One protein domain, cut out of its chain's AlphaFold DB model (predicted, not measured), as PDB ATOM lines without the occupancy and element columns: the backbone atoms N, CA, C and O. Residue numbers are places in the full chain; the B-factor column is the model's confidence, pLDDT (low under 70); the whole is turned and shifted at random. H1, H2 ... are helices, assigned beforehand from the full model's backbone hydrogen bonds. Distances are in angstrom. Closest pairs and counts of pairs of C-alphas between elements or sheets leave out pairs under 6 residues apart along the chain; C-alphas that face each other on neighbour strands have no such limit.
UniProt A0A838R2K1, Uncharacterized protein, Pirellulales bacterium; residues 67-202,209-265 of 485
ATOM      1  N   LEU A  67     -72.166 136.452  40.071       97.62
ATOM      2  CA  LEU A  67     -72.555 136.421  38.649       97.62
ATOM      3  C   LEU A  67     -74.012 135.968  38.437       97.62
ATOM      4  O   LEU A  67     -74.343 135.311  37.450       97.62
ATOM      5  N   GLN A  68     -74.874 136.293  39.391       97.88
ATOM      6  CA  GLN A  68     -76.324 136.174  39.299       97.88
ATOM      7  C   GLN A  68     -76.905 137.558  39.008       97.88
ATOM      8  O   GLN A  68     -76.245 138.572  39.246       97.88
ATOM      9  N   LEU A  69     -78.131 137.617  38.493       98.00
ATOM     10  CA  LEU A  69     -78.737 138.883  38.082       98.00
ATOM     11  C   LEU A  69     -78.850 139.861  39.255       98.00
ATOM     12  O   LEU A  69     -78.510 141.032  39.119       98.00
ATOM     13  N   GLU A  70     -79.266 139.365  40.415       98.00
ATOM     14  CA  GLU A  70     -79.406 140.136  41.646       98.00
ATOM     15  C   GLU A  70     -78.051 140.666  42.125       98.00
ATOM     16  O   GLU A  70     -77.935 141.833  42.494       98.00
ATOM     17  N   GLY A  71     -77.019 139.821  42.067       97.94
ATOM     18  CA  GLY A  71     -75.653 140.168  42.451       97.94
ATOM     19  C   GLY A  71     -75.041 141.237  41.548       97.94
ATOM     20  O   GLY A  71     -74.544 142.255  42.032       97.94
ATOM     21  N   LEU A  72     -75.130 141.061  40.225       98.25
ATOM     22  CA  LEU A  72     -74.650 142.058  39.265       98.25
ATOM     23  C   LEU A  72     -75.430 143.367  39.357       98.25
ATOM     24  O   LEU A  72     -74.812 144.430  39.328       98.25
ATOM     25  N   ALA A  73     -76.756 143.310  39.511       98.06
ATOM     26  CA  ALA A  73     -77.577 144.507  39.638       98.06
ATOM     27  C   ALA A  73     -77.277 145.251  40.945       98.06
ATOM     28  O   ALA A  73     -77.189 146.474  40.928       98.06
ATOM     29  N   SER A  74     -77.062 144.543  42.058       97.88
ATOM     30  CA  SER A  74     -76.662 145.166  43.325       97.88
ATOM     31  C   SER A  74     -75.319 145.882  43.189       97.88
ATOM     32  O   SER A  74     -75.238 147.076  43.462       97.88
ATOM     33  N   ASN A  75     -74.293 145.197  42.673       98.19
ATOM     34  CA  ASN A  75     -72.980 145.807  42.469       98.19
ATOM     35  C   ASN A  75     -73.056 146.989  41.488       98.19
ATOM     36  O   ASN A  75     -72.501 148.051  41.746       98.19
ATOM     37  N   ALA A  76     -73.771 146.849  40.367       98.12
ATOM     38  CA  ALA A  76     -73.939 147.937  39.407       98.12
ATOM     39  C   ALA A  76     -74.677 149.139  40.015       98.12
ATOM     40  O   ALA A  76     -74.304 150.278  39.731       98.12
ATOM     41  N   ARG A  77     -75.683 148.896  40.866       98.12
ATOM     42  CA  ARG A  77     -76.393 149.942  41.607       98.12
ATOM     43  C   ARG A  77     -75.427 150.731  42.487       98.12
ATOM     44  O   ARG A  77     -75.448 151.949  42.398       98.12
ATOM     45  N   GLU A  78     -74.535 150.075  43.228       98.12
ATOM     46  CA  GLU A  78     -73.534 150.762  44.064       98.12
ATOM     47  C   GLU A  78     -72.637 151.710  43.242       98.12
ATOM     48  O   GLU A  78     -72.396 152.850  43.640       98.12
ATOM     49  N   PHE A  79     -72.191 151.297  42.046       98.19
ATOM     50  CA  PHE A  79     -71.409 152.171  41.155       98.19
ATOM     51  C   PHE A  79     -72.221 153.356  40.605       98.19
ATOM     52  O   PHE A  79     -71.673 154.453  40.438       98.19
ATOM     53  N   ILE A  80     -73.505 153.137  40.304       98.00
ATOM     54  CA  ILE A  80     -74.436 154.176  39.838       98.00
ATOM     55  C   ILE A  80     -74.726 155.170  40.970       98.00
ATOM     56  O   ILE A  80     -74.608 156.373  40.758       98.00
ATOM     57  N   GLU A  81     -75.026 154.688  42.174       97.62
ATOM     58  CA  GLU A  81     -75.269 155.502  43.372       97.62
ATOM     59  C   GLU A  81     -74.033 156.303  43.784       97.62
ATOM     60  O   GLU A  81     -74.142 157.467  44.172       97.62
ATOM     61  N   GLY A  82     -72.838 155.743  43.579       97.81
ATOM     62  CA  GLY A  82     -71.585 156.479  43.714       97.81
ATOM     63  C   GLY A  82     -71.486 157.705  42.796       97.81
ATOM     64  O   GLY A  82     -70.823 158.673  43.162       97.81
ATOM     65  N   GLN A  83     -72.174 157.728  41.642       97.75
ATOM     66  CA  GLN A  83     -72.232 158.930  40.792       97.75
ATOM     67  C   GLN A  83     -73.117 160.036  41.392       97.75
ATOM     68  O   GLN A  83     -72.939 161.200  41.047       97.75
ATOM     69  N   PHE A  84     -74.034 159.691  42.301       97.50
ATOM     70  CA  PHE A  84     -74.904 160.633  43.016       97.50
ATOM     71  C   PHE A  84     -74.316 161.091  44.361       97.50
ATOM     72  O   PHE A  84     -75.010 161.715  45.153       97.50
ATOM     73  N   GLY A  85     -73.045 160.779  44.645       96.81
ATOM     74  CA  GLY A  85     -72.403 161.101  45.926       96.81
ATOM     75  C   GLY A  85     -72.603 160.046  47.019       96.81
ATOM     76  O   GLY A  85     -72.257 160.300  48.168       96.81
ATOM     77  N   GLY A  86     -73.129 158.864  46.674       94.88
ATOM     78  CA  GLY A  86     -73.296 157.729  47.590       94.88
ATOM     79  C   GLY A  86     -74.606 157.718  48.381       94.88
ATOM     80  O   GLY A  86     -74.948 156.678  48.935       94.88
ATOM     81  N   ASP A  87     -75.361 158.822  48.393       96.69
ATOM     82  CA  ASP A  87     -76.715 158.879  48.950       96.69
ATOM     83  C   ASP A  87     -77.723 159.340  47.880       96.69
ATOM     84  O   ASP A  87     -77.884 160.543  47.639       96.69
ATOM     85  N   PRO A  88     -78.418 158.400  47.211       96.12
ATOM     86  CA  PRO A  88     -79.416 158.742  46.205       96.12
ATOM     87  C   PRO A  88     -80.616 159.512  46.781       96.12
ATOM     88  O   PRO A  88     -81.279 160.208  46.010       96.12
ATOM     89  N   GLN A  89     -80.911 159.402  48.087       96.69
ATOM     90  CA  GLN A  89     -82.005 160.148  48.723       96.69
ATOM     91  C   GLN A  89     -81.630 161.616  48.916       96.69
ATOM     92  O   GLN A  89     -82.348 162.493  48.450       96.69
ATOM     93  N   ALA A  90     -80.451 161.898  49.473       97.25
ATOM     94  CA  ALA A  90     -79.971 163.275  49.583       97.25
ATOM     95  C   ALA A  90     -79.867 163.967  48.210       97.25
ATOM     96  O   ALA A  90     -80.191 165.147  48.070       97.25
ATOM     97  N   PHE A  91     -79.458 163.221  47.177       97.88
ATOM     98  CA  PHE A  91     -79.410 163.732  45.809       97.88
ATOM     99  C   PHE A  91     -80.803 164.084  45.259       97.88
ATOM    100  O   PHE A  91     -80.968 165.161  44.682       97.88
ATOM    101  N   ILE A  92     -81.811 163.215  45.430       97.25
ATOM    102  CA  ILE A  92     -83.171 163.521  44.961       97.25
ATOM    103  C   ILE A  92     -83.809 164.642  45.785       97.25
ATOM    104  O   ILE A  92     -84.440 165.508  45.193       97.25
ATOM    105  N   ASP A  93     -83.589 164.696  47.099       96.56
ATOM    106  CA  ASP A  93     -84.097 165.770  47.960       96.56
ATOM    107  C   ASP A  93     -83.558 167.138  47.523       96.56
ATOM    108  O   ASP A  93     -84.326 168.090  47.378       96.56
ATOM    109  N   SER A  94     -82.268 167.215  47.178       97.19
ATOM    110  CA  SER A  94     -81.675 168.429  46.606       97.19
ATOM    111  C   SER A  94     -82.341 168.842  45.289       97.19
ATOM    112  O   SER A  94     -82.566 170.028  45.065       97.19
ATOM    113  N   LEU A  95     -82.689 167.889  44.415       95.75
ATOM    114  CA  LEU A  95     -83.410 168.182  43.166       95.75
ATOM    115  C   LEU A  95     -84.860 168.622  43.418       95.75
ATOM    116  O   LEU A  95     -85.389 169.463  42.687       95.75
ATOM    117  N   LEU A  96     -85.514 168.048  44.431       94.06
ATOM    118  CA  LEU A  96     -86.882 168.388  44.830       94.06
ATOM    119  C   LEU A  96     -86.980 169.808  45.393       94.06
ATOM    120  O   LEU A  96     -88.007 170.457  45.210       94.06
ATOM    121  N   ASP A  97     -85.933 170.292  46.057       94.94
ATOM    122  CA  ASP A  97     -85.888 171.655  46.588       94.94
ATOM    123  C   ASP A  97     -85.640 172.714  45.494       94.94
ATOM    124  O   ASP A  97     -86.056 173.864  45.641       94.94
ATOM    125  N   GLU A  98     -85.021 172.334  44.369       94.94
ATOM    126  CA  GLU A  98     -84.766 173.223  43.223       94.94
ATOM    127  C   GLU A  98     -85.950 173.346  42.247       94.94
ATOM    128  O   GLU A  98     -85.986 174.262  41.424       94.94
ATOM    129  N   THR A  99     -86.922 172.434  42.309       92.19
ATOM    130  CA  THR A  99     -87.974 172.292  41.292       92.19
ATOM    131  C   THR A  99     -89.361 172.639  41.820       92.19
ATOM    132  O   THR A  99     -89.683 172.482  42.995       92.19
ATOM    133  N   SER A 100     -90.219 173.139  40.928       90.00
ATOM    134  CA  SER A 100     -91.524 173.698  41.315       90.00
ATOM    135  C   SER A 100     -92.698 172.727  41.146       90.00
ATOM    136  O   SER A 100     -93.762 172.938  41.729       90.00
ATOM    137  N   SER A 101     -92.527 171.662  40.353       92.62
ATOM    138  CA  SER A 101     -93.597 170.721  39.999       92.62
ATOM    139  C   SER A 101     -93.099 169.286  39.796       92.62
ATOM    140  O   SER A 101     -91.964 169.060  39.378       92.62
ATOM    141  N   LEU A 102     -93.971 168.300  40.044       91.69
ATOM    142  CA  LEU A 102     -93.643 166.872  39.913       91.69
ATOM    143  C   LEU A 102     -93.278 166.490  38.469       91.69
ATOM    144  O   LEU A 102     -92.368 165.691  38.249       91.69
ATOM    145  N   ASP A 103     -93.941 167.090  37.478       92.25
ATOM    146  CA  ASP A 103     -93.648 166.855  36.060       92.25
ATOM    147  C   ASP A 103     -92.246 167.355  35.675       92.25
ATOM    148  O   ASP A 103     -91.546 166.710  34.890       92.25
ATOM    149  N   GLU A 104     -91.816 168.489  36.235       94.06
ATOM    150  CA  GLU A 104     -90.463 169.023  36.051       94.06
ATOM    151  C   GLU A 104     -89.413 168.092  36.673       94.06
ATOM    152  O   GLU A 104     -88.391 167.813  36.039       94.06
ATOM    153  N   ILE A 105     -89.704 167.522  37.847       94.88
ATOM    154  CA  ILE A 105     -88.845 166.531  38.509       94.88
ATOM    155  C   ILE A 105     -88.721 165.265  37.665       94.88
ATOM    156  O   ILE A 105     -87.607 164.821  37.402       94.88
ATOM    157  N   ILE A 106     -89.831 164.695  37.185       95.44
ATOM    158  CA  ILE A 106     -89.809 163.480  36.353       95.44
ATOM    159  C   ILE A 106     -88.994 163.712  35.078       95.44
ATOM    160  O   ILE A 106     -88.138 162.893  34.746       95.44
ATOM    161  N   ARG A 107     -89.183 164.855  34.402       95.69
ATOM    162  CA  ARG A 107     -88.383 165.229  33.220       95.69
ATOM    163  C   ARG A 107     -86.904 165.398  33.553       95.69
ATOM    164  O   ARG A 107     -86.052 165.029  32.747       95.69
ATOM    165  N   THR A 108     -86.594 165.950  34.723       96.50
ATOM    166  CA  THR A 108     -85.218 166.117  35.204       96.50
ATOM    167  C   THR A 108     -84.570 164.766  35.487       96.50
ATOM    168  O   THR A 108     -83.474 164.503  34.995       96.50
ATOM    169  N   VAL A 109     -85.280 163.866  36.171       96.94
ATOM    170  CA  VAL A 109     -84.860 162.476  36.387       96.94
ATOM    171  C   VAL A 109     -84.641 161.767  35.052       96.94
ATOM    172  O   VAL A 109     -83.595 161.160  34.841       96.94
ATOM    173  N   ASP A 110     -85.563 161.888  34.100       97.06
ATOM    174  CA  ASP A 110     -85.389 161.285  32.781       97.06
ATOM    175  C   ASP A 110     -84.181 161.852  32.034       97.06
ATOM    176  O   ASP A 110     -83.460 161.095  31.387       97.06
ATOM    177  N   ARG A 111     -83.900 163.152  32.176       96.88
ATOM    178  CA  ARG A 111     -82.716 163.799  31.598       96.88
ATOM    179  C   ARG A 111     -81.407 163.328  32.236       96.88
ATOM    180  O   ARG A 111     -80.400 163.255  31.533       96.88
ATOM    181  N   ILE A 112     -81.407 162.988  33.527       97.50
ATOM    182  CA  ILE A 112     -80.243 162.402  34.215       97.50
ATOM    183  C   ILE A 112     -79.855 161.065  33.575       97.50
ATOM    184  O   ILE A 112     -78.665 160.776  33.445       97.50
ATOM    185  N   PHE A 113     -80.842 160.282  33.135       97.50
ATOM    186  CA  PHE A 113     -80.636 158.964  32.529       97.50
ATOM    187  C   PHE A 113     -80.650 158.956  30.990       97.50
ATOM    188  O   PHE A 113     -80.471 157.906  30.369       97.50
ATOM    189  N   ALA A 114     -80.886 160.108  30.358       95.75
ATOM    190  CA  ALA A 114     -80.941 160.242  28.909       95.75
ATOM    191  C   ALA A 114     -79.538 160.409  28.294       95.75
ATOM    192  O   ALA A 114     -78.656 161.008  28.921       95.75
ATOM    193  N   PRO A 115     -79.334 159.936  27.051       95.94
ATOM    194  CA  PRO A 115     -78.118 160.227  26.304       95.94
ATOM    195  C   PRO A 115     -77.933 161.740  26.080       95.94
ATOM    196  O   PRO A 115     -78.923 162.468  25.931       95.94
ATOM    197  N   PRO A 116     -76.679 162.224  26.004       94.00
ATOM    198  CA  PRO A 116     -76.381 163.549  25.471       94.00
ATOM    199  C   PRO A 116     -76.960 163.706  24.059       94.00
ATOM    200  O   PRO A 116     -76.988 162.746  23.293       94.00
ATOM    201  N   LYS A 117     -77.381 164.925  23.689       93.75
ATOM    202  CA  LYS A 117     -78.067 165.200  22.407       93.75
ATOM    203  C   LYS A 117     -77.280 164.769  21.158       93.75
ATOM    204  O   LYS A 117     -77.900 164.521  20.131       93.75
ATOM    205  N   ASP A 118     -75.958 164.658  21.272       92.94
ATOM    206  CA  ASP A 118     -75.047 164.379  20.159       92.94
ATOM    207  C   ASP A 118     -74.483 162.943  20.165       92.94
ATOM    208  O   ASP A 118     -73.620 162.624  19.350       92.94
ATOM    209  N   GLN A 119     -74.917 162.076  21.089       90.56
ATOM    210  CA  GLN A 119     -74.403 160.706  21.206       90.56
ATOM    211  C   GLN A 119     -75.410 159.656  20.732       90.56
ATOM    212  O   GLN A 119     -76.624 159.851  20.784       90.56
ATOM    213  N   GLU A 120     -74.881 158.521  20.266       89.56
ATOM    214  CA  GLU A 120     -75.673 157.368  19.844       89.56
ATOM    215  C   GLU A 120     -76.585 156.852  20.968       89.56
ATOM    216  O   GLU A 120     -76.332 157.045  22.162       89.56
ATOM    217  N   ALA A 121     -77.657 156.158  20.574       89.88
ATOM    218  CA  ALA A 121     -78.580 155.534  21.509       89.88
ATOM    219  C   ALA A 121     -77.826 154.600  22.473       89.88
ATOM    220  O   ALA A 121     -77.136 153.669  22.060       89.88
ATOM    221  N   GLY A 122     -77.983 154.837  23.773       93.06
ATOM    222  CA  GLY A 122     -77.288 154.092  24.814       93.06
ATOM    223  C   GLY A 122     -77.858 154.373  26.197       93.06
ATOM    224  O   GLY A 122     -78.786 155.165  26.360       93.06
ATOM    225  N   ALA A 123     -77.302 153.694  27.196       95.94
ATOM    226  CA  ALA A 123     -77.659 153.885  28.594       95.94
ATOM    227  C   ALA A 123     -76.670 154.849  29.255       95.94
ATOM    228  O   ALA A 123     -75.454 154.669  29.132       95.94
ATOM    229  N   PHE A 124     -77.196 155.858  29.944       97.69
ATOM    230  CA  PHE A 124     -76.418 156.943  30.528       97.69
ATOM    231  C   PHE A 124     -76.861 157.211  31.959       97.69
ATOM    232  O   PHE A 124     -78.014 156.990  32.320       97.69
ATOM    233  N   VAL A 125     -75.930 157.711  32.766       97.75
ATOM    234  CA  VAL A 125     -76.203 158.277  34.088       97.75
ATOM    235  C   VAL A 125     -75.379 159.550  34.203       97.75
ATOM    236  O   VAL A 125     -74.164 159.509  34.013       97.75
ATOM    237  N   LEU A 126     -76.032 160.683  34.461       96.94
ATOM    238  CA  LEU A 126     -75.395 162.003  34.545       96.94
ATOM    239  C   LEU A 126     -74.500 162.299  33.328       96.94
ATOM    240  O   LEU A 126     -73.356 162.720  33.467       96.94
ATOM    241  N   GLN A 127     -75.018 162.045  32.120       96.50
ATOM    242  CA  GLN A 127     -74.305 162.238  30.844       96.50
ATOM    243  C   GLN A 127     -73.065 161.344  30.642       96.50
ATOM    244  O   GLN A 127     -72.384 161.459  29.624       96.50
ATOM    245  N   ARG A 128     -72.775 160.414  31.559       97.44
ATOM    246  CA  ARG A 128     -71.692 159.439  31.418       97.44
ATOM    247  C   ARG A 128     -72.241 158.110  30.885       97.44
ATOM    248  O   ARG A 128     -73.256 157.633  31.399       97.44
ATOM    249  N   PRO A 129     -71.588 157.483  29.887       97.75
ATOM    250  CA  PRO A 129     -71.990 156.167  29.405       97.75
ATOM    251  C   PRO A 129     -71.963 155.136  30.534       97.75
ATOM    252  O   PRO A 129     -70.970 155.033  31.261       97.75
ATOM    253  N   LEU A 130     -73.016 154.328  30.641       97.88
ATOM    254  CA  LEU A 130     -73.159 153.330  31.701       97.88
ATOM    255  C   LEU A 130     -71.985 152.339  31.731       97.88
ATOM    256  O   LEU A 130     -71.436 152.064  32.796       97.88
ATOM    257  N   GLY A 131     -71.515 151.898  30.560       97.56
ATOM    258  CA  GLY A 131     -70.348 151.019  30.444       97.56
ATOM    259  C   GLY A 131     -69.063 151.614  31.036       97.56
ATOM    260  O   GLY A 131     -68.238 150.881  31.571       97.56
ATOM    261  N   ALA A 132     -68.904 152.943  31.017       97.62
ATOM    262  CA  ALA A 132     -67.756 153.609  31.630       97.62
ATOM    263  C   ALA A 132     -67.860 153.680  33.161       97.62
ATOM    264  O   ALA A 132     -66.831 153.795  33.828       97.62
ATOM    265  N   ILE A 133     -69.074 153.640  33.717       98.25
ATOM    266  CA  ILE A 133     -69.326 153.622  35.165       98.25
ATOM    267  C   ILE A 133     -69.014 152.230  35.728       98.25
ATOM    268  O   ILE A 133     -68.285 152.120  36.709       98.25
ATOM    269  N   VAL A 134     -69.483 151.169  35.062       98.19
ATOM    270  CA  VAL A 134     -69.297 149.773  35.513       98.19
ATOM    271  C   VAL A 134     -68.033 149.088  34.976       98.19
ATOM    272  O   VAL A 134     -67.805 147.898  35.218       98.19
ATOM    273  N   SER A 135     -67.179 149.824  34.260       97.88
ATOM    274  CA  SER A 135     -65.916 149.311  33.712       97.88
ATOM    275  C   SER A 135     -65.001 148.670  34.775       97.88
ATOM    276  O   SER A 135     -64.561 147.542  34.545       97.88
ATOM    277  N   PRO A 136     -64.768 149.271  35.964       98.38
ATOM    278  CA  PRO A 136     -63.887 148.675  36.975       98.38
ATOM    279  C   PRO A 136     -64.352 147.292  37.450       98.38
ATOM    280  O   PRO A 136     -63.546 146.367  37.561       98.38
ATOM    281  N   LEU A 137     -65.662 147.132  37.675       97.94
ATOM    282  CA  LEU A 137     -66.267 145.848  38.029       97.94
ATOM    283  C   LEU A 137     -66.088 144.832  36.898       97.94
ATOM    284  O   LEU A 137     -65.647 143.711  37.134       97.94
ATOM    285  N   THR A 138     -66.373 145.249  35.663       98.06
ATOM    286  CA  THR A 138     -66.241 144.395  34.476       98.06
ATOM    287  C   THR A 138     -64.806 143.896  34.306       98.06
ATOM    288  O   THR A 138     -64.598 142.703  34.116       98.06
ATOM    289  N   MET A 139     -63.806 144.774  34.436       98.06
ATOM    290  CA  MET A 139     -62.389 144.408  34.321       98.06
ATOM    291  C   MET A 139     -61.965 143.392  35.384       98.06
ATOM    292  O   MET A 139     -61.262 142.431  35.067       98.06
ATOM    293  N   LYS A 140     -62.413 143.578  36.634       97.88
ATOM    294  CA  LYS A 140     -62.149 142.632  37.722       97.88
ATOM    295  C   LYS A 140     -62.738 141.255  37.408       97.88
ATOM    296  O   LYS A 140     -62.009 140.265  37.420       97.88
ATOM    297  N   LEU A 141     -64.026 141.206  37.058       98.06
ATOM    298  CA  LEU A 141     -64.726 139.962  36.733       98.06
ATOM    299  C   LEU A 141     -64.098 139.247  35.529       98.06
ATOM    300  O   LEU A 141     -63.889 138.037  35.584       98.06
ATOM    301  N   THR A 142     -63.725 139.977  34.472       98.25
ATOM    302  CA  THR A 142     -62.999 139.417  33.322       98.25
ATOM    303  C   THR A 142     -61.694 138.752  33.754       98.25
ATOM    304  O   THR A 142     -61.411 137.627  33.335       98.25
ATOM    305  N   GLY A 143     -60.892 139.432  34.580       97.88
ATOM    306  CA  GLY A 143     -59.620 138.900  35.065       97.88
ATOM    307  C   GLY A 143     -59.794 137.632  35.900       97.88
ATOM    308  O   GLY A 143     -59.064 136.662  35.697       97.88
ATOM    309  N   ASP A 144     -60.787 137.612  36.788       98.06
ATOM    310  CA  ASP A 144     -61.061 136.469  37.662       98.06
ATOM    311  C   ASP A 144     -61.607 135.261  36.884       98.06
ATOM    312  O   ASP A 144     -61.120 134.145  37.080       98.06
ATOM    313  N   LEU A 145     -62.528 135.473  35.935       98.12
ATOM    314  CA  LEU A 145     -63.024 134.417  35.044       98.12
ATOM    315  C   LEU A 145     -61.911 133.840  34.165       98.12
ATOM    316  O   LEU A 145     -61.771 132.621  34.058       98.12
ATOM    317  N   SER A 146     -61.097 134.708  33.559       98.06
ATOM    318  CA  SER A 146     -59.994 134.282  32.691       98.06
ATOM    319  C   SER A 146     -58.969 133.468  33.473       98.06
ATOM    320  O   SER A 146     -58.552 132.403  33.022       98.06
ATOM    321  N   ARG A 147     -58.595 133.934  34.674       97.62
ATOM    322  CA  ARG A 147     -57.685 133.207  35.564       97.62
ATOM    323  C   ARG A 147     -58.256 131.845  35.934       97.62
ATOM    324  O   ARG A 147     -57.529 130.863  35.848       97.62
ATOM    325  N   TRP A 148     -59.533 131.778  36.308       97.75
ATOM    326  CA  TRP A 148     -60.167 130.523  36.695       97.75
ATOM    327  C   TRP A 148     -60.182 129.506  35.549       97.75
ATOM    328  O   TRP A 148     -59.768 128.372  35.758       97.75
ATOM    329  N   VAL A 149     -60.572 129.909  34.332       98.06
ATOM    330  CA  VAL A 149     -60.562 129.021  33.154       98.06
ATOM    331  C   VAL A 149     -59.142 128.566  32.810       98.06
ATOM    332  O   VAL A 149     -58.926 127.386  32.556       98.06
ATOM    333  N   LEU A 150     -58.162 129.474  32.812       97.25
ATOM    334  CA  LEU A 150     -56.780 129.121  32.474       97.25
ATOM    335  C   LEU A 150     -56.120 128.244  33.545       97.25
ATOM    336  O   LEU A 150     -55.344 127.361  33.195       97.25
ATOM    337  N   GLN A 151     -56.478 128.409  34.820       97.00
ATOM    338  CA  GLN A 151     -55.999 127.556  35.911       97.00
ATOM    339  C   GLN A 151     -56.415 126.085  35.727       97.00
ATOM    340  O   GLN A 151     -55.704 125.189  36.178       97.00
ATOM    341  N   LYS A 152     -57.510 125.811  35.004       97.12
ATOM    342  CA  LYS A 152     -57.934 124.444  34.652       97.12
ATOM    343  C   LYS A 152     -56.923 123.710  33.771       97.12
ATOM    344  O   LYS A 152     -56.835 122.491  33.836       97.12
ATOM    345  N   LEU A 153     -56.116 124.436  32.994       97.06
ATOM    346  CA  LEU A 153     -55.031 123.847  32.201       97.06
ATOM    347  C   LEU A 153     -53.902 123.298  33.089       97.06
ATOM    348  O   LEU A 153     -53.198 122.362  32.700       97.06
ATOM    349  N   ASP A 154     -53.737 123.869  34.281       96.44
ATOM    350  CA  ASP A 154     -52.700 123.484  35.237       96.44
ATOM    351  C   ASP A 154     -53.141 122.339  36.157       96.44
ATOM    352  O   ASP A 154     -52.288 121.636  36.701       96.44
ATOM    353  N   ASP A 155     -54.450 122.109  36.293       96.00
ATOM    354  CA  ASP A 155     -54.993 120.958  37.011       96.00
ATOM    355  C   ASP A 155     -54.786 119.671  36.193       96.00
ATOM    356  O   ASP A 155     -55.255 119.545  35.060       96.00
ATOM    357  N   ARG A 156     -54.078 118.698  36.783       94.31
ATOM    358  CA  ARG A 156     -53.742 117.408  36.162       94.31
ATOM    359  C   ARG A 156     -54.962 116.590  35.744       94.31
ATOM    360  O   ARG A 156     -54.865 115.846  34.773       94.31
ATOM    361  N   GLN A 157     -56.076 116.707  36.464       92.38
ATOM    362  CA  GLN A 157     -57.279 115.906  36.213       92.38
ATOM    363  C   GLN A 157     -58.173 116.518  35.129       92.38
ATOM    364  O   GLN A 157     -58.900 115.803  34.441       92.38
ATOM    365  N   GLU A 158     -58.118 117.840  34.972       93.50
ATOM    366  CA  GLU A 158     -59.001 118.595  34.086       93.50
ATOM    367  C   GLU A 158     -58.310 118.974  32.765       93.50
ATOM    368  O   GLU A 158     -58.866 118.724  31.695       93.50
ATOM    369  N   ARG A 159     -57.091 119.533  32.812       95.50
ATOM    370  CA  ARG A 159     -56.275 119.928  31.646       95.50
ATOM    371  C   ARG A 159     -57.090 120.666  30.561       95.50
ATOM    372  O   ARG A 159     -57.920 121.528  30.855       95.50
ATOM    373  N   LEU A 160     -56.820 120.382  29.280       96.81
ATOM    374  CA  LEU A 160     -57.459 121.048  28.143       96.81
ATOM    375  C   LEU A 160     -58.977 120.842  28.123       96.81
ATOM    376  O   LEU A 160     -59.715 121.796  27.882       96.81
ATOM    377  N   THR A 161     -59.444 119.618  28.365       95.50
ATOM    378  CA  THR A 161     -60.873 119.280  28.293       95.50
ATOM    379  C   THR A 161     -61.664 119.972  29.391       95.50
ATOM    380  O   THR A 161     -62.737 120.510  29.120       95.50
ATOM    381  N   GLY A 162     -61.121 120.045  30.605       95.50
ATOM    382  CA  GLY A 162     -61.727 120.789  31.701       95.50
ATOM    383  C   GLY A 162     -61.752 122.294  31.447       95.50
ATOM    384  O   GLY A 162     -62.785 122.917  31.664       95.50
ATOM    385  N   ALA A 163     -60.683 122.883  30.898       97.31
ATOM    386  CA  ALA A 163     -60.691 124.298  30.512       97.31
ATOM    387  C   ALA A 163     -61.723 124.604  29.410       97.31
ATOM    388  O   ALA A 163     -62.436 125.606  29.487       97.31
ATOM    389  N   GLN A 164     -61.845 123.732  28.404       97.50
ATOM    390  CA  GLN A 164     -62.855 123.853  27.347       97.50
ATOM    391  C   GLN A 164     -64.276 123.720  27.900       97.50
ATOM    392  O   GLN A 164     -65.136 124.540  27.579       97.50
ATOM    393  N   GLY A 165     -64.516 122.728  28.762       96.19
ATOM    394  CA  GLY A 165     -65.800 122.548  29.433       96.19
ATOM    395  C   GLY A 165     -66.160 123.738  30.323       96.19
ATOM    396  O   GLY A 165     -67.300 124.190  30.315       96.19
ATOM    397  N   ALA A 166     -65.179 124.293  31.038       97.00
ATOM    398  CA  ALA A 166     -65.345 125.423  31.945       97.00
ATOM    399  C   ALA A 166     -65.718 126.690  31.176       97.00
ATOM    400  O   ALA A 166     -66.657 127.395  31.551       97.00
ATOM    401  N   ALA A 167     -65.022 126.945  30.066       97.75
ATOM    402  CA  ALA A 167     -65.344 128.041  29.167       97.75
ATOM    403  C   ALA A 167     -66.738 127.874  28.544       97.75
ATOM    404  O   ALA A 167     -67.522 128.819  28.571       97.75
ATOM    405  N   GLY A 168     -67.077 126.678  28.046       97.06
ATOM    406  CA  GLY A 168     -68.398 126.389  27.478       97.06
ATOM    407  C   GLY A 168     -69.530 126.620  28.480       97.06
ATOM    408  O   GLY A 168     -70.455 127.378  28.203       97.06
ATOM    409  N   TRP A 169     -69.398 126.067  29.687       97.31
ATOM    410  CA  TRP A 169     -70.380 126.240  30.759       97.31
ATOM    411  C   TRP A 169     -70.581 127.714  31.142       97.31
ATOM    412  O   TRP A 169     -71.715 128.171  31.293       97.31
ATOM    413  N   LEU A 170     -69.494 128.487  31.261       97.75
ATOM    414  CA  LEU A 170     -69.573 129.920  31.560       97.75
ATOM    415  C   LEU A 170     -70.212 130.722  30.413       97.75
ATOM    416  O   LEU A 170     -70.941 131.677  30.685       97.75
ATOM    417  N   VAL A 171     -69.964 130.353  29.150       98.00
ATOM    418  CA  VAL A 171     -70.622 130.978  27.989       98.00
ATOM    419  C   VAL A 171     -72.128 130.748  28.056       98.00
ATOM    420  O   VAL A 171     -72.892 131.703  27.897       98.00
ATOM    421  N   ASP A 172     -72.561 129.520  28.334       97.69
ATOM    422  CA  ASP A 172     -73.982 129.183  28.439       97.69
ATOM    423  C   ASP A 172     -74.649 129.952  29.592       97.69
ATOM    424  O   ASP A 172     -75.682 130.599  29.394       97.69
ATOM    425  N   HIS A 173     -74.012 129.974  30.770       97.69
ATOM    426  CA  HIS A 173     -74.495 130.717  31.941       97.69
ATOM    427  C   HIS A 173     -74.638 132.216  31.659       97.69
ATOM    428  O   HIS A 173     -75.699 132.798  31.886       97.69
ATOM    429  N   LEU A 174     -73.591 132.856  31.127       97.88
ATOM    430  CA  LEU A 174     -73.610 134.295  30.850       97.88
ATOM    431  C   LEU A 174     -74.582 134.667  29.720       97.88
ATOM    432  O   LEU A 174     -75.128 135.769  29.734       97.88
ATOM    433  N   THR A 175     -74.834 133.760  28.772       98.19
ATOM    434  CA  THR A 175     -75.850 133.950  27.723       98.19
ATOM    435  C   THR A 175     -77.259 133.938  28.317       98.19
ATOM    436  O   THR A 175     -78.072 134.809  27.997       98.19
ATOM    437  N   GLY A 176     -77.542 132.999  29.228       97.81
ATOM    438  CA  GLY A 176     -78.793 132.988  29.991       97.81
ATOM    439  C   GLY A 176     -78.970 134.268  30.810       97.81
ATOM    440  O   GLY A 176     -79.998 134.936  30.711       97.81
ATOM    441  N   LEU A 177     -77.916 134.671  31.525       97.88
ATOM    442  CA  LEU A 177     -77.899 135.881  32.345       97.88
ATOM    443  C   LEU A 177     -78.138 137.163  31.532       97.88
ATOM    444  O   LEU A 177     -78.905 138.022  31.963       97.88
ATOM    445  N   GLU A 178     -77.518 137.308  30.354       98.00
ATOM    446  CA  GLU A 178     -77.751 138.457  29.466       98.00
ATOM    447  C   GLU A 178     -79.219 138.528  29.018       98.00
ATOM    448  O   GLU A 178     -79.823 139.608  29.012       98.00
ATOM    449  N   SER A 179     -79.800 137.380  28.654       98.00
ATOM    450  CA  SER A 179     -81.195 137.283  28.220       98.00
ATOM    451  C   SER A 179     -82.159 137.677  29.343       98.00
ATOM    452  O   SER A 179     -83.041 138.520  29.145       98.00
ATOM    453  N   ASP A 180     -81.942 137.141  30.545       98.12
ATOM    454  CA  ASP A 180     -82.758 137.428  31.722       98.12
ATOM    455  C   ASP A 180     -82.646 138.897  32.148       98.12
ATOM    456  O   ASP A 180     -83.670 139.550  32.381       98.12
ATOM    457  N   ALA A 181     -81.429 139.454  32.163       97.88
ATOM    458  CA  ALA A 181     -81.190 140.869  32.443       97.88
ATOM    459  C   ALA A 181     -81.898 141.771  31.423       97.88
ATOM    460  O   ALA A 181     -82.584 142.724  31.792       97.88
ATOM    461  N   SER A 182     -81.796 141.448  30.133       97.44
ATOM    462  CA  SER A 182     -82.445 142.215  29.065       97.44
ATOM    463  C   SER A 182     -83.972 142.179  29.184       97.44
ATOM    464  O   SER A 182     -84.628 143.215  29.051       97.44
ATOM    465  N   ARG A 183     -84.550 141.010  29.493       98.19
ATOM    466  CA  ARG A 183     -85.995 140.850  29.719       98.19
ATOM    467  C   ARG A 183     -86.465 141.658  30.928       98.19
ATOM    468  O   ARG A 183     -87.478 142.354  30.833       98.19
ATOM    469  N   LEU A 184     -85.733 141.603  32.042       97.88
ATOM    470  CA  LEU A 184     -86.069 142.355  33.251       97.88
ATOM    471  C   LEU A 184     -85.944 143.872  33.029       97.88
ATOM    472  O   LEU A 184     -86.846 144.615  33.413       97.88
ATOM    473  N   ALA A 185     -84.897 144.334  32.341       97.44
ATOM    474  CA  ALA A 185     -84.718 145.746  31.997       97.44
ATOM    475  C   ALA A 185     -85.880 146.287  31.148       97.44
ATOM    476  O   ALA A 185     -86.367 147.396  31.384       97.44
ATOM    477  N   GLN A 186     -86.358 145.502  30.177       97.88
ATOM    478  CA  GLN A 186     -87.526 145.858  29.366       97.88
ATOM    479  C   GLN A 186     -88.811 145.900  30.199       97.88
ATOM    480  O   GLN A 186     -89.624 146.807  30.021       97.88
ATOM    481  N   ALA A 187     -89.004 144.942  31.110       97.75
ATOM    482  CA  ALA A 187     -90.162 144.917  32.001       97.75
ATOM    483  C   ALA A 187     -90.189 146.143  32.931       97.75
ATOM    484  O   ALA A 187     -91.211 146.827  32.998       97.75
ATOM    485  N   LEU A 188     -89.057 146.477  33.563       97.31
ATOM    486  CA  LEU A 188     -88.907 147.686  34.381       97.31
ATOM    487  C   LEU A 188     -89.135 148.955  33.553       97.31
ATOM    488  O   LEU A 188     -89.838 149.856  33.997       97.31
ATOM    489  N   GLY A 189     -88.630 149.006  32.318       97.12
ATOM    490  CA  GLY A 189     -88.876 150.129  31.410       97.12
ATOM    491  C   GLY A 189     -90.359 150.351  31.103       97.12
ATOM    492  O   GLY A 189     -90.822 151.490  31.114       97.12
ATOM    493  N   LYS A 190     -91.130 149.274  30.898       97.81
ATOM    494  CA  LYS A 190     -92.589 149.360  30.715       97.81
ATOM    495  C   LYS A 190     -93.298 149.855  31.978       97.81
ATOM    496  O   LYS A 190     -94.202 150.677  31.874       97.81
ATOM    497  N   GLN A 191     -92.882 149.388  33.158       97.62
ATOM    498  CA  GLN A 191     -93.442 149.841  34.438       97.62
ATOM    499  C   GLN A 191     -93.158 151.323  34.694       97.62
ATOM    500  O   GLN A 191     -94.048 152.058  35.105       97.62
ATOM    501  N   ILE A 192     -91.938 151.771  34.401       97.50
ATOM    502  CA  ILE A 192     -91.527 153.175  34.486       97.50
ATOM    503  C   ILE A 192     -92.364 154.044  33.548       97.50
ATOM    504  O   ILE A 192     -92.876 155.075  33.975       97.50
ATOM    505  N   ALA A 193     -92.551 153.614  32.297       96.75
ATOM    506  CA  ALA A 193     -93.370 154.342  31.331       96.75
ATOM    507  C   ALA A 193     -94.833 154.461  31.796       96.75
ATOM    508  O   ALA A 193     -95.407 155.546  31.746       96.75
ATOM    509  N   ALA A 194     -95.414 153.374  32.317       96.62
ATOM    510  CA  ALA A 194     -96.765 153.385  32.874       96.62
ATOM    511  C   ALA A 194     -96.881 154.294  34.112       96.62
ATOM    512  O   ALA A 194     -97.852 155.037  34.239       96.62
ATOM    513  N   ALA A 195     -95.881 154.282  35.001       95.44
ATOM    514  CA  ALA A 195     -95.837 155.156  36.172       95.44
ATOM    515  C   ALA A 195     -95.734 156.640  35.778       95.44
ATOM    516  O   ALA A 195     -96.390 157.483  36.389       95.44
ATOM    517  N   ALA A 196     -94.957 156.963  34.741       95.19
ATOM    518  CA  ALA A 196     -94.873 158.318  34.199       95.19
ATOM    519  C   ALA A 196     -96.204 158.769  33.564       95.19
ATOM    520  O   ALA A 196     -96.649 159.892  33.797       95.19
ATOM    521  N   GLU A 197     -96.883 157.891  32.816       94.44
ATOM    522  CA  GLU A 197     -98.176 158.194  32.184       94.44
ATOM    523  C   GLU A 197     -99.321 158.341  33.197       94.44
ATOM    524  O   GLU A 197    -100.159 159.235  33.078       94.44
ATOM    525  N   GLN A 198     -99.368 157.491  34.224       93.25
ATOM    526  CA  GLN A 198    -100.378 157.606  35.276       93.25
ATOM    527  C   GLN A 198    -100.279 158.958  35.993       93.25
ATOM    528  O   GLN A 198    -101.302 159.534  36.367       93.25
ATOM    529  N   ARG A 199     -99.059 159.481  36.140       89.75
ATOM    530  CA  ARG A 199     -98.823 160.786  36.757       89.75
ATOM    531  C   ARG A 199     -99.212 161.940  35.856       89.75
ATOM    532  O   ARG A 199     -99.924 162.814  36.331       89.75
ATOM    533  N   SER A 200     -98.866 161.899  34.569       88.56
ATOM    534  CA  SER A 200     -99.230 162.974  33.633       88.56
ATOM    535  C   SER A 200    -100.747 163.168  33.486       88.56
ATOM    536  O   SER A 200    -101.202 164.252  33.133       88.56
ATOM    537  N   ARG A 201    -101.545 162.134  33.785       89.56
ATOM    538  CA  ARG A 201    -103.017 162.206  33.821       89.56
ATOM    539  C   ARG A 201    -103.580 162.769  35.131       89.56
ATOM    540  O   ARG A 201    -104.720 163.224  35.138       89.56
ATOM    541  N   GLY A 202    -102.827 162.695  36.227       83.50
ATOM    542  CA  GLY A 202    -103.253 163.111  37.567       83.50
ATOM    543  C   GLY A 202    -102.816 164.522  37.962       83.50
ATOM    544  O   GLY A 202    -103.191 164.983  39.041       83.50
ATOM    545  N   LEU A 209     -95.308 171.300  45.989       91.94
ATOM    546  CA  LEU A 209     -95.161 169.849  46.048       91.94
ATOM    547  C   LEU A 209     -95.669 169.339  47.396       91.94
ATOM    548  O   LEU A 209     -95.236 169.810  48.450       91.94
ATOM    549  N   SER A 210     -96.597 168.391  47.361       93.69
ATOM    550  CA  SER A 210     -97.016 167.684  48.564       93.69
ATOM    551  C   SER A 210     -95.948 166.673  48.989       93.69
ATOM    552  O   SER A 210     -95.132 166.229  48.182       93.69
ATOM    553  N   GLU A 211     -95.978 166.251  50.254       94.50
ATOM    554  CA  GLU A 211     -95.102 165.178  50.748       94.50
ATOM    555  C   GLU A 211     -95.279 163.874  49.945       94.50
ATOM    556  O   GLU A 211     -94.322 163.153  49.670       94.50
ATOM    557  N   ASN A 212     -96.503 163.610  49.477       93.94
ATOM    558  CA  ASN A 212     -96.797 162.472  48.611       93.94
ATOM    559  C   ASN A 212     -96.089 162.594  47.247       93.94
ATOM    560  O   ASN A 212     -95.554 161.608  46.747       93.94
ATOM    561  N   ASP A 213     -96.025 163.795  46.664       93.38
ATOM    562  CA  ASP A 213     -95.316 164.022  45.396       93.38
ATOM    563  C   ASP A 213     -93.810 163.778  45.550       93.38
ATOM    564  O   ASP A 213     -93.196 163.137  44.695       93.38
ATOM    565  N   ARG A 214     -93.228 164.221  46.674       94.62
ATOM    566  CA  ARG A 214     -91.818 163.974  47.019       94.62
ATOM    567  C   ARG A 214     -91.529 162.479  47.130       94.62
ATOM    568  O   ARG A 214     -90.628 161.967  46.463       94.62
ATOM    569  N   GLN A 215     -92.357 161.747  47.876       95.44
ATOM    570  CA  GLN A 215     -92.213 160.300  48.018       95.44
ATOM    571  C   GLN A 215     -92.372 159.565  46.676       95.44
ATOM    572  O   GLN A 215     -91.632 158.623  46.379       95.44
ATOM    573  N   GLN A 216     -93.297 160.007  45.820       94.56
ATOM    574  CA  GLN A 216     -93.477 159.441  44.483       94.56
ATOM    575  C   GLN A 216     -92.287 159.714  43.556       94.56
ATOM    576  O   GLN A 216     -91.888 158.820  42.796       94.56
ATOM    577  N   ALA A 217     -91.713 160.914  43.603       95.06
ATOM    578  CA  ALA A 217     -90.507 161.252  42.857       95.06
ATOM    579  C   ALA A 217     -89.321 160.382  43.293       95.06
ATOM    580  O   ALA A 217     -88.662 159.790  42.436       95.06
ATOM    581  N   ALA A 218     -89.120 160.207  44.602       96.12
ATOM    582  CA  ALA A 218     -88.085 159.333  45.151       96.12
ATOM    583  C   ALA A 218     -88.256 157.872  44.696       96.12
ATOM    584  O   ALA A 218     -87.294 157.229  44.271       96.12
ATOM    585  N   VAL A 219     -89.490 157.348  44.701       96.75
ATOM    586  CA  VAL A 219     -89.792 155.995  44.192       96.75
ATOM    587  C   VAL A 219     -89.471 155.878  42.701       96.75
ATOM    588  O   VAL A 219     -88.882 154.887  42.276       96.75
ATOM    589  N   TYR A 220     -89.811 156.886  41.896       97.19
ATOM    590  CA  TYR A 220     -89.528 156.876  40.458       97.19
ATOM    591  C   TYR A 220     -88.040 156.946  40.152       97.19
ATOM    592  O   TYR A 220     -87.551 156.188  39.317       97.19
ATOM    593  N   PHE A 221     -87.314 157.812  40.859       97.38
ATOM    594  CA  PHE A 221     -85.865 157.889  40.766       97.38
ATOM    595  C   PHE A 221     -85.227 156.534  41.084       97.38
ATOM    596  O   PHE A 221     -84.446 156.023  40.284       97.38
ATOM    597  N   ARG A 222     -85.653 155.884  42.176       97.38
ATOM    598  CA  ARG A 222     -85.204 154.532  42.527       97.38
ATOM    599  C   ARG A 222     -85.522 153.509  41.437       97.38
ATOM    600  O   ARG A 222     -84.637 152.750  41.060       97.38
ATOM    601  N   MET A 223     -86.736 153.515  40.879       97.69
ATOM    602  CA  MET A 223     -87.092 152.625  39.766       97.69
ATOM    603  C   MET A 223     -86.180 152.839  38.549       97.69
ATOM    604  O   MET A 223     -85.771 151.865  37.918       97.69
ATOM    605  N   ARG A 224     -85.827 154.090  38.220       97.88
ATOM    606  CA  ARG A 224     -84.885 154.397  37.130       97.88
ATOM    607  C   ARG A 224     -83.478 153.899  37.438       97.88
ATOM    608  O   ARG A 224     -82.873 153.275  36.570       97.88
ATOM    609  N   THR A 225     -82.989 154.108  38.656       97.62
ATOM    610  CA  THR A 225     -81.699 153.575  39.113       97.62
ATOM    611  C   THR A 225     -81.671 152.048  39.019       97.62
ATOM    612  O   THR A 225     -80.730 151.484  38.464       97.62
ATOM    613  N   ASP A 226     -82.737 151.377  39.458       98.19
ATOM    614  CA  ASP A 226     -82.885 149.922  39.374       98.19
ATOM    615  C   ASP A 226     -82.905 149.437  37.921       98.19
ATOM    616  O   ASP A 226     -82.210 148.483  37.571       98.19
ATOM    617  N   GLN A 227     -83.638 150.128  37.044       97.94
ATOM    618  CA  GLN A 227     -83.627 149.843  35.611       97.94
ATOM    619  C   GLN A 227     -82.210 149.951  35.037       97.94
ATOM    620  O   GLN A 227     -81.779 149.048  34.322       97.94
ATOM    621  N   GLN A 228     -81.471 151.022  35.349       97.88
ATOM    622  CA  GLN A 228     -80.102 151.194  34.858       97.88
ATOM    623  C   GLN A 228     -79.144 150.145  35.419       97.88
ATOM    624  O   GLN A 228     -78.297 149.655  34.681       97.88
ATOM    625  N   ALA A 229     -79.298 149.734  36.676       98.00
ATOM    626  CA  ALA A 229     -78.500 148.660  37.260       98.00
ATOM    627  C   ALA A 229     -78.715 147.315  36.535       98.00
ATOM    628  O   ALA A 229     -77.762 146.582  36.254       98.00
ATOM    629  N   VAL A 230     -79.956 147.009  36.143       98.25
ATOM    630  CA  VAL A 230     -80.266 145.815  35.341       98.25
ATOM    631  C   VAL A 230     -79.732 145.947  33.907       98.25
ATOM    632  O   VAL A 230     -79.152 144.998  33.377       98.25
ATOM    633  N   VAL A 231     -79.838 147.126  33.282       97.94
ATOM    634  CA  VAL A 231     -79.230 147.389  31.961       97.94
ATOM    635  C   VAL A 231     -77.706 147.243  32.016       97.94
ATOM    636  O   VAL A 231     -77.112 146.644  31.118       97.94
ATOM    637  N   ALA A 232     -77.067 147.729  33.082       98.00
ATOM    638  CA  ALA A 232     -75.636 147.564  33.310       98.00
ATOM    639  C   ALA A 232     -75.263 146.087  33.438       98.00
ATOM    640  O   ALA A 232     -74.282 145.659  32.841       98.00
ATOM    641  N   SER A 233     -76.070 145.296  34.147       98.25
ATOM    642  CA  SER A 233     -75.860 143.849  34.288       98.25
ATOM    643  C   SER A 233     -75.843 143.142  32.930       98.25
ATOM    644  O   SER A 233     -74.948 142.337  32.672       98.25
ATOM    645  N   ALA A 234     -76.756 143.502  32.018       98.12
ATOM    646  CA  ALA A 234     -76.745 142.991  30.646       98.12
ATOM    647  C   ALA A 234     -75.480 143.419  29.871       98.12
ATOM    648  O   ALA A 234     -74.884 142.609  29.159       98.12
ATOM    649  N   GLN A 235     -75.029 144.673  30.023       97.88
ATOM    650  CA  GLN A 235     -73.790 145.159  29.397       97.88
ATOM    651  C   GLN A 235     -72.542 144.440  29.933       97.88
ATOM    652  O   GLN A 235     -71.679 144.053  29.141       97.88
ATOM    653  N   ILE A 236     -72.465 144.222  31.251       98.12
ATOM    654  CA  ILE A 236     -71.396 143.465  31.911       98.12
ATOM    655  C   ILE A 236     -71.386 142.033  31.370       98.12
ATOM    656  O   ILE A 236     -70.361 141.599  30.853       98.12
ATOM    657  N   ALA A 237     -72.523 141.326  31.400       98.19
ATOM    658  CA  ALA A 237     -72.632 139.952  30.900       98.19
ATOM    659  C   ALA A 237     -72.183 139.835  29.435       98.19
ATOM    660  O   ALA A 237     -71.364 138.978  29.103       98.19
ATOM    661  N   ARG A 238     -72.621 140.758  28.567       98.25
ATOM    662  CA  ARG A 238     -72.196 140.808  27.161       98.25
ATOM    663  C   ARG A 238     -70.692 141.025  27.005       98.25
ATOM    664  O   ARG A 238     -70.071 140.408  26.138       98.25
ATOM    665  N   ARG A 239     -70.088 141.893  27.823       98.06
ATOM    666  CA  ARG A 239     -68.637 142.110  27.785       98.06
ATOM    667  C   ARG A 239     -67.879 140.878  28.273       98.06
ATOM    668  O   ARG A 239     -66.936 140.471  27.603       98.06
ATOM    669  N   LEU A 240     -68.318 140.258  29.367       98.12
ATOM    670  CA  LEU A 240     -67.735 139.014  29.878       98.12
ATOM    671  C   LEU A 240     -67.826 137.887  28.840       98.12
ATOM    672  O   LEU A 240     -66.846 137.181  28.632       98.12
ATOM    673  N   LEU A 241     -68.947 137.768  28.116       98.31
ATOM    674  CA  LEU A 241     -69.098 136.828  26.999       98.31
ATOM    675  C   LEU A 241     -68.077 137.069  25.882       98.31
ATOM    676  O   LEU A 241     -67.508 136.115  25.353       98.31
ATOM    677  N   ALA A 242     -67.851 138.328  25.498       98.19
ATOM    678  CA  ALA A 242     -66.870 138.662  24.468       98.19
ATOM    679  C   ALA A 242     -65.447 138.265  24.895       98.19
ATOM    680  O   ALA A 242     -64.728 137.639  24.119       98.19
ATOM    681  N   GLU A 243     -65.069 138.561  26.139       98.19
ATOM    682  CA  GLU A 243     -63.764 138.189  26.695       98.19
ATOM    683  C   GLU A 243     -63.611 136.670  26.827       98.19
ATOM    684  O   GLU A 243     -62.589 136.100  26.449       98.19
ATOM    685  N   LEU A 244     -64.652 135.969  27.271       98.00
ATOM    686  CA  LEU A 244     -64.625 134.515  27.402       98.00
ATOM    687  C   LEU A 244     -64.494 133.804  26.047       98.00
ATOM    688  O   LEU A 244     -63.866 132.748  25.961       98.00
ATOM    689  N   LYS A 245     -65.017 134.390  24.962       98.06
ATOM    690  CA  LYS A 245     -64.766 133.907  23.592       98.06
ATOM    691  C   LYS A 245     -63.298 134.073  23.188       98.06
ATOM    692  O   LYS A 245     -62.756 133.193  22.515       98.06
ATOM    693  N   LEU A 246     -62.637 135.150  23.623       97.75
ATOM    694  CA  LEU A 246     -61.193 135.318  23.426       97.75
ATOM    695  C   LEU A 246     -60.420 134.253  24.210       97.75
ATOM    696  O   LEU A 246     -59.612 133.543  23.615       97.75
ATOM    697  N   VAL A 247     -60.746 134.045  25.490       97.75
ATOM    698  CA  VAL A 247     -60.149 132.977  26.315       97.75
ATOM    699  C   VAL A 247     -60.366 131.599  25.682       97.75
ATOM    700  O   VAL A 247     -59.426 130.820  25.573       97.75
ATOM    701  N   SER A 248     -61.569 131.307  25.183       97.81
ATOM    702  CA  SER A 248     -61.868 130.053  24.473       97.81
ATOM    703  C   SER A 248     -60.995 129.872  23.229       97.81
ATOM    704  O   SER A 248     -60.518 128.772  22.956       97.81
ATOM    705  N   THR A 249     -60.738 130.957  22.493       98.12
ATOM    706  CA  THR A 249     -59.833 130.943  21.336       98.12
ATOM    707  C   THR A 249     -58.401 130.627  21.765       98.12
ATOM    708  O   THR A 249     -57.757 129.777  21.151       98.12
ATOM    709  N   THR A 250     -57.928 131.232  22.858       97.94
ATOM    710  CA  THR A 250     -56.617 130.946  23.455       97.94
ATOM    711  C   THR A 250     -56.500 129.493  23.929       97.94
ATOM    712  O   THR A 250     -55.489 128.844  23.672       97.94
ATOM    713  N   VAL A 251     -57.537 128.938  24.562       98.31
ATOM    714  CA  VAL A 251     -57.582 127.521  24.968       98.31
ATOM    715  C   VAL A 251     -57.544 126.600  23.741       98.31
ATOM    716  O   VAL A 251     -56.830 125.596  23.737       98.31
ATOM    717  N   ALA A 252     -58.260 126.945  22.668       97.69
ATOM    718  CA  ALA A 252     -58.218 126.188  21.418       97.69
ATOM    719  C   ALA A 252     -56.830 126.238  20.755       97.69
ATOM    720  O   ALA A 252     -56.346 125.218  20.260       97.69
ATOM    721  N   GLU A 253     -56.173 127.399  20.758       98.00
ATOM    722  CA  GLU A 253     -54.801 127.569  20.273       98.00
ATOM    723  C   GLU A 253     -53.803 126.740  21.089       98.00
ATOM    724  O   GLU A 253     -53.028 125.972  20.519       98.00
ATOM    725  N   PHE A 254     -53.888 126.801  22.419       98.12
ATOM    726  CA  PHE A 254     -53.111 125.950  23.316       98.12
ATOM    727  C   PHE A 254     -53.322 124.457  23.005       98.12
ATOM    728  O   PHE A 254     -52.356 123.701  22.888       98.12
ATOM    729  N   GLY A 255     -54.566 124.037  22.751       97.88
ATOM    730  CA  GLY A 255     -54.875 122.676  22.312       97.88
ATOM    731  C   GLY A 255     -54.195 122.285  20.994       97.88
ATOM    732  O   GLY A 255     -53.684 121.171  20.870       97.88
ATOM    733  N   ARG A 256     -54.113 123.197  20.013       98.19
ATOM    734  CA  ARG A 256     -53.352 122.962  18.769       98.19
ATOM    735  C   ARG A 256     -51.859 122.801  19.048       98.19
ATOM    736  O   ARG A 256     -51.235 121.914  18.466       98.19
ATOM    737  N   HIS A 257     -51.295 123.603  19.951       97.81
ATOM    738  CA  HIS A 257     -49.895 123.472  20.352       97.81
ATOM    739  C   HIS A 257     -49.607 122.132  21.029       97.81
ATOM    740  O   HIS A 257     -48.625 121.488  20.671       97.81
ATOM    741  N   LEU A 258     -50.470 121.668  21.936       97.44
ATOM    742  CA  LEU A 258     -50.329 120.344  22.548       97.44
ATOM    743  C   LEU A 258     -50.389 119.215  21.509       97.44
ATOM    744  O   LEU A 258     -49.554 118.312  21.534       97.44
ATOM    745  N   LYS A 259     -51.312 119.291  20.542       97.06
ATOM    746  CA  LYS A 259     -51.388 118.312  19.443       97.06
ATOM    747  C   LYS A 259     -50.120 118.312  18.592       97.06
ATOM    748  O   LYS A 259     -49.587 117.249  18.290       97.06
ATOM    749  N   HIS A 260     -49.596 119.488  18.253       97.00
ATOM    750  CA  HIS A 260     -48.327 119.599  17.538       97.00
ATOM    751  C   HIS A 260     -47.161 119.009  18.346       97.00
ATOM    752  O   HIS A 260     -46.312 118.318  17.789       97.00
ATOM    753  N   LEU A 261     -47.127 119.230  19.662       96.94
ATOM    754  CA  LEU A 261     -46.116 118.639  20.539       96.94
ATOM    755  C   LEU A 261     -46.191 117.110  20.541       96.94
ATOM    756  O   LEU A 261     -45.167 116.459  20.338       96.94
ATOM    757  N   ALA A 262     -47.389 116.539  20.667       96.06
ATOM    758  CA  ALA A 262     -47.591 115.092  20.600       96.06
ATOM    759  C   ALA A 262     -47.161 114.486  19.251       96.06
ATOM    760  O   ALA A 262     -46.708 113.344  19.213       96.06
ATOM    761  N   LEU A 263     -47.302 115.238  18.153       95.94
ATOM    762  CA  LEU A 263     -46.840 114.836  16.819       95.94
ATOM    763  C   LEU A 263     -45.324 114.973  16.639       95.94
ATOM    764  O   LEU A 263     -44.747 114.234  15.850       95.94
ATOM    765  N   SER A 264     -44.687 115.909  17.348       96.31
ATOM    766  CA  SER A 264     -43.235 116.125  17.285       96.31
ATOM    767  C   SER A 264     -42.424 115.112  18.097       96.31
ATOM    768  O   SER A 264     -41.225 114.966  17.868       96.31
ATOM    769  N   LEU A 265     -43.061 114.426  19.050       96.19
ATOM    770  CA  LEU A 265     -42.426 113.350  19.802       96.19
ATOM    771  C   LEU A 265     -42.207 112.126  18.895       96.19
ATOM    772  O   LEU A 265     -43.055 111.861  18.038       96.19
TER     773      LEU A 265
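AT A GLANCE: This is residues 67 to 202 and 209 to 265 of the 485 residues of an uncharacterized protein of Pirellulales bacterium (UniProt A0A838R2K1). A long rod is built on two very long helices, H6 and H7, that run side by side in opposite ways, with the shorter H5 packed on both as the third member of an up-and-down bundle. H1 crosses H7 near the middle of the rod, H2 and H3 pack on the first part of H7, and residues 259 to 265 stick out at one end. The printed part has 193 residues with seven named helices, H1 to H7 in chain order, and no named strand; its class is all helix. It is loose, with a radius of gyration of the C-alphas of 21.9 A, and spans 81 by 32 by 27 A.

IN THESE COORDINATES: H1 is residues 69 to 83, 21.2 A long, beginning at C-alpha 69 (-78.737, 138.883, 38.082). H2 is residues 88 to 98 and H3 residues 102 to 113. H4 is residues 130 to 133. H5, residues 135 to 151, is 24.0 A long. H6, residues 159 to 202, is 64.1 A long and begins at C-alpha 159 (-56.275, 119.928, 31.646). H7, residues 211 to 264, is 78.8 A long and ends at C-alpha 264 (-43.235, 116.125, 17.285).

HOW THE PARTS SIT: H7 is the hub, touching the six other helices. H6 and H7 touch at a shallow tilt of 18 degrees, opposite ways; their closest C-alphas, of Glu 178 and Ala 234, are 4.8 A apart. H5 and H6 form a helical hairpin at a shallow tilt of 24 degrees, with the C-alphas of Val 149 and Ala 163 closest at 5.4 A. H5 touches residues 236 to 251 of H7, closest at C-alphas 138 and 236, 5.8 A. H1 touches H7 at a steep tilt of 63 degrees, closest at C-alphas 73 and 229, 4.9 A. H1 and H6 only just touch, with 3 pairs of C-alphas within 8 A, the closest being those of Leu 69 and Ala 181, 6.5 A. H2 touches H7 at C-alphas 92 and 218, 6.5 A, H3 at C-alphas 102 and 213, 6.4 A, and H4 at C-alphas 130 and 232, 6.5 A. H2 and H6 are apart. Every O i to N i+4 pair is within hydrogen-bond range in H2, H3, H5 and H7, against 10 of 11 in H1 and 39 of 40 in H6; H4 is too short for such a pair.

THE WHOLE: The farthest C-alphas, of Ser 210 and Leu 265, are 82.2 A apart. Residues 203 to 208 are not printed, and C-alphas 202 and 209 are 13.5 A apart across this cut. The link from H3 to H4 is long, 16 residues, and in it residues 124 to 125 pair antiparallel with 128 to 129. The mean pLDDT of the printed part is 96.6, and no printed residue is under 70.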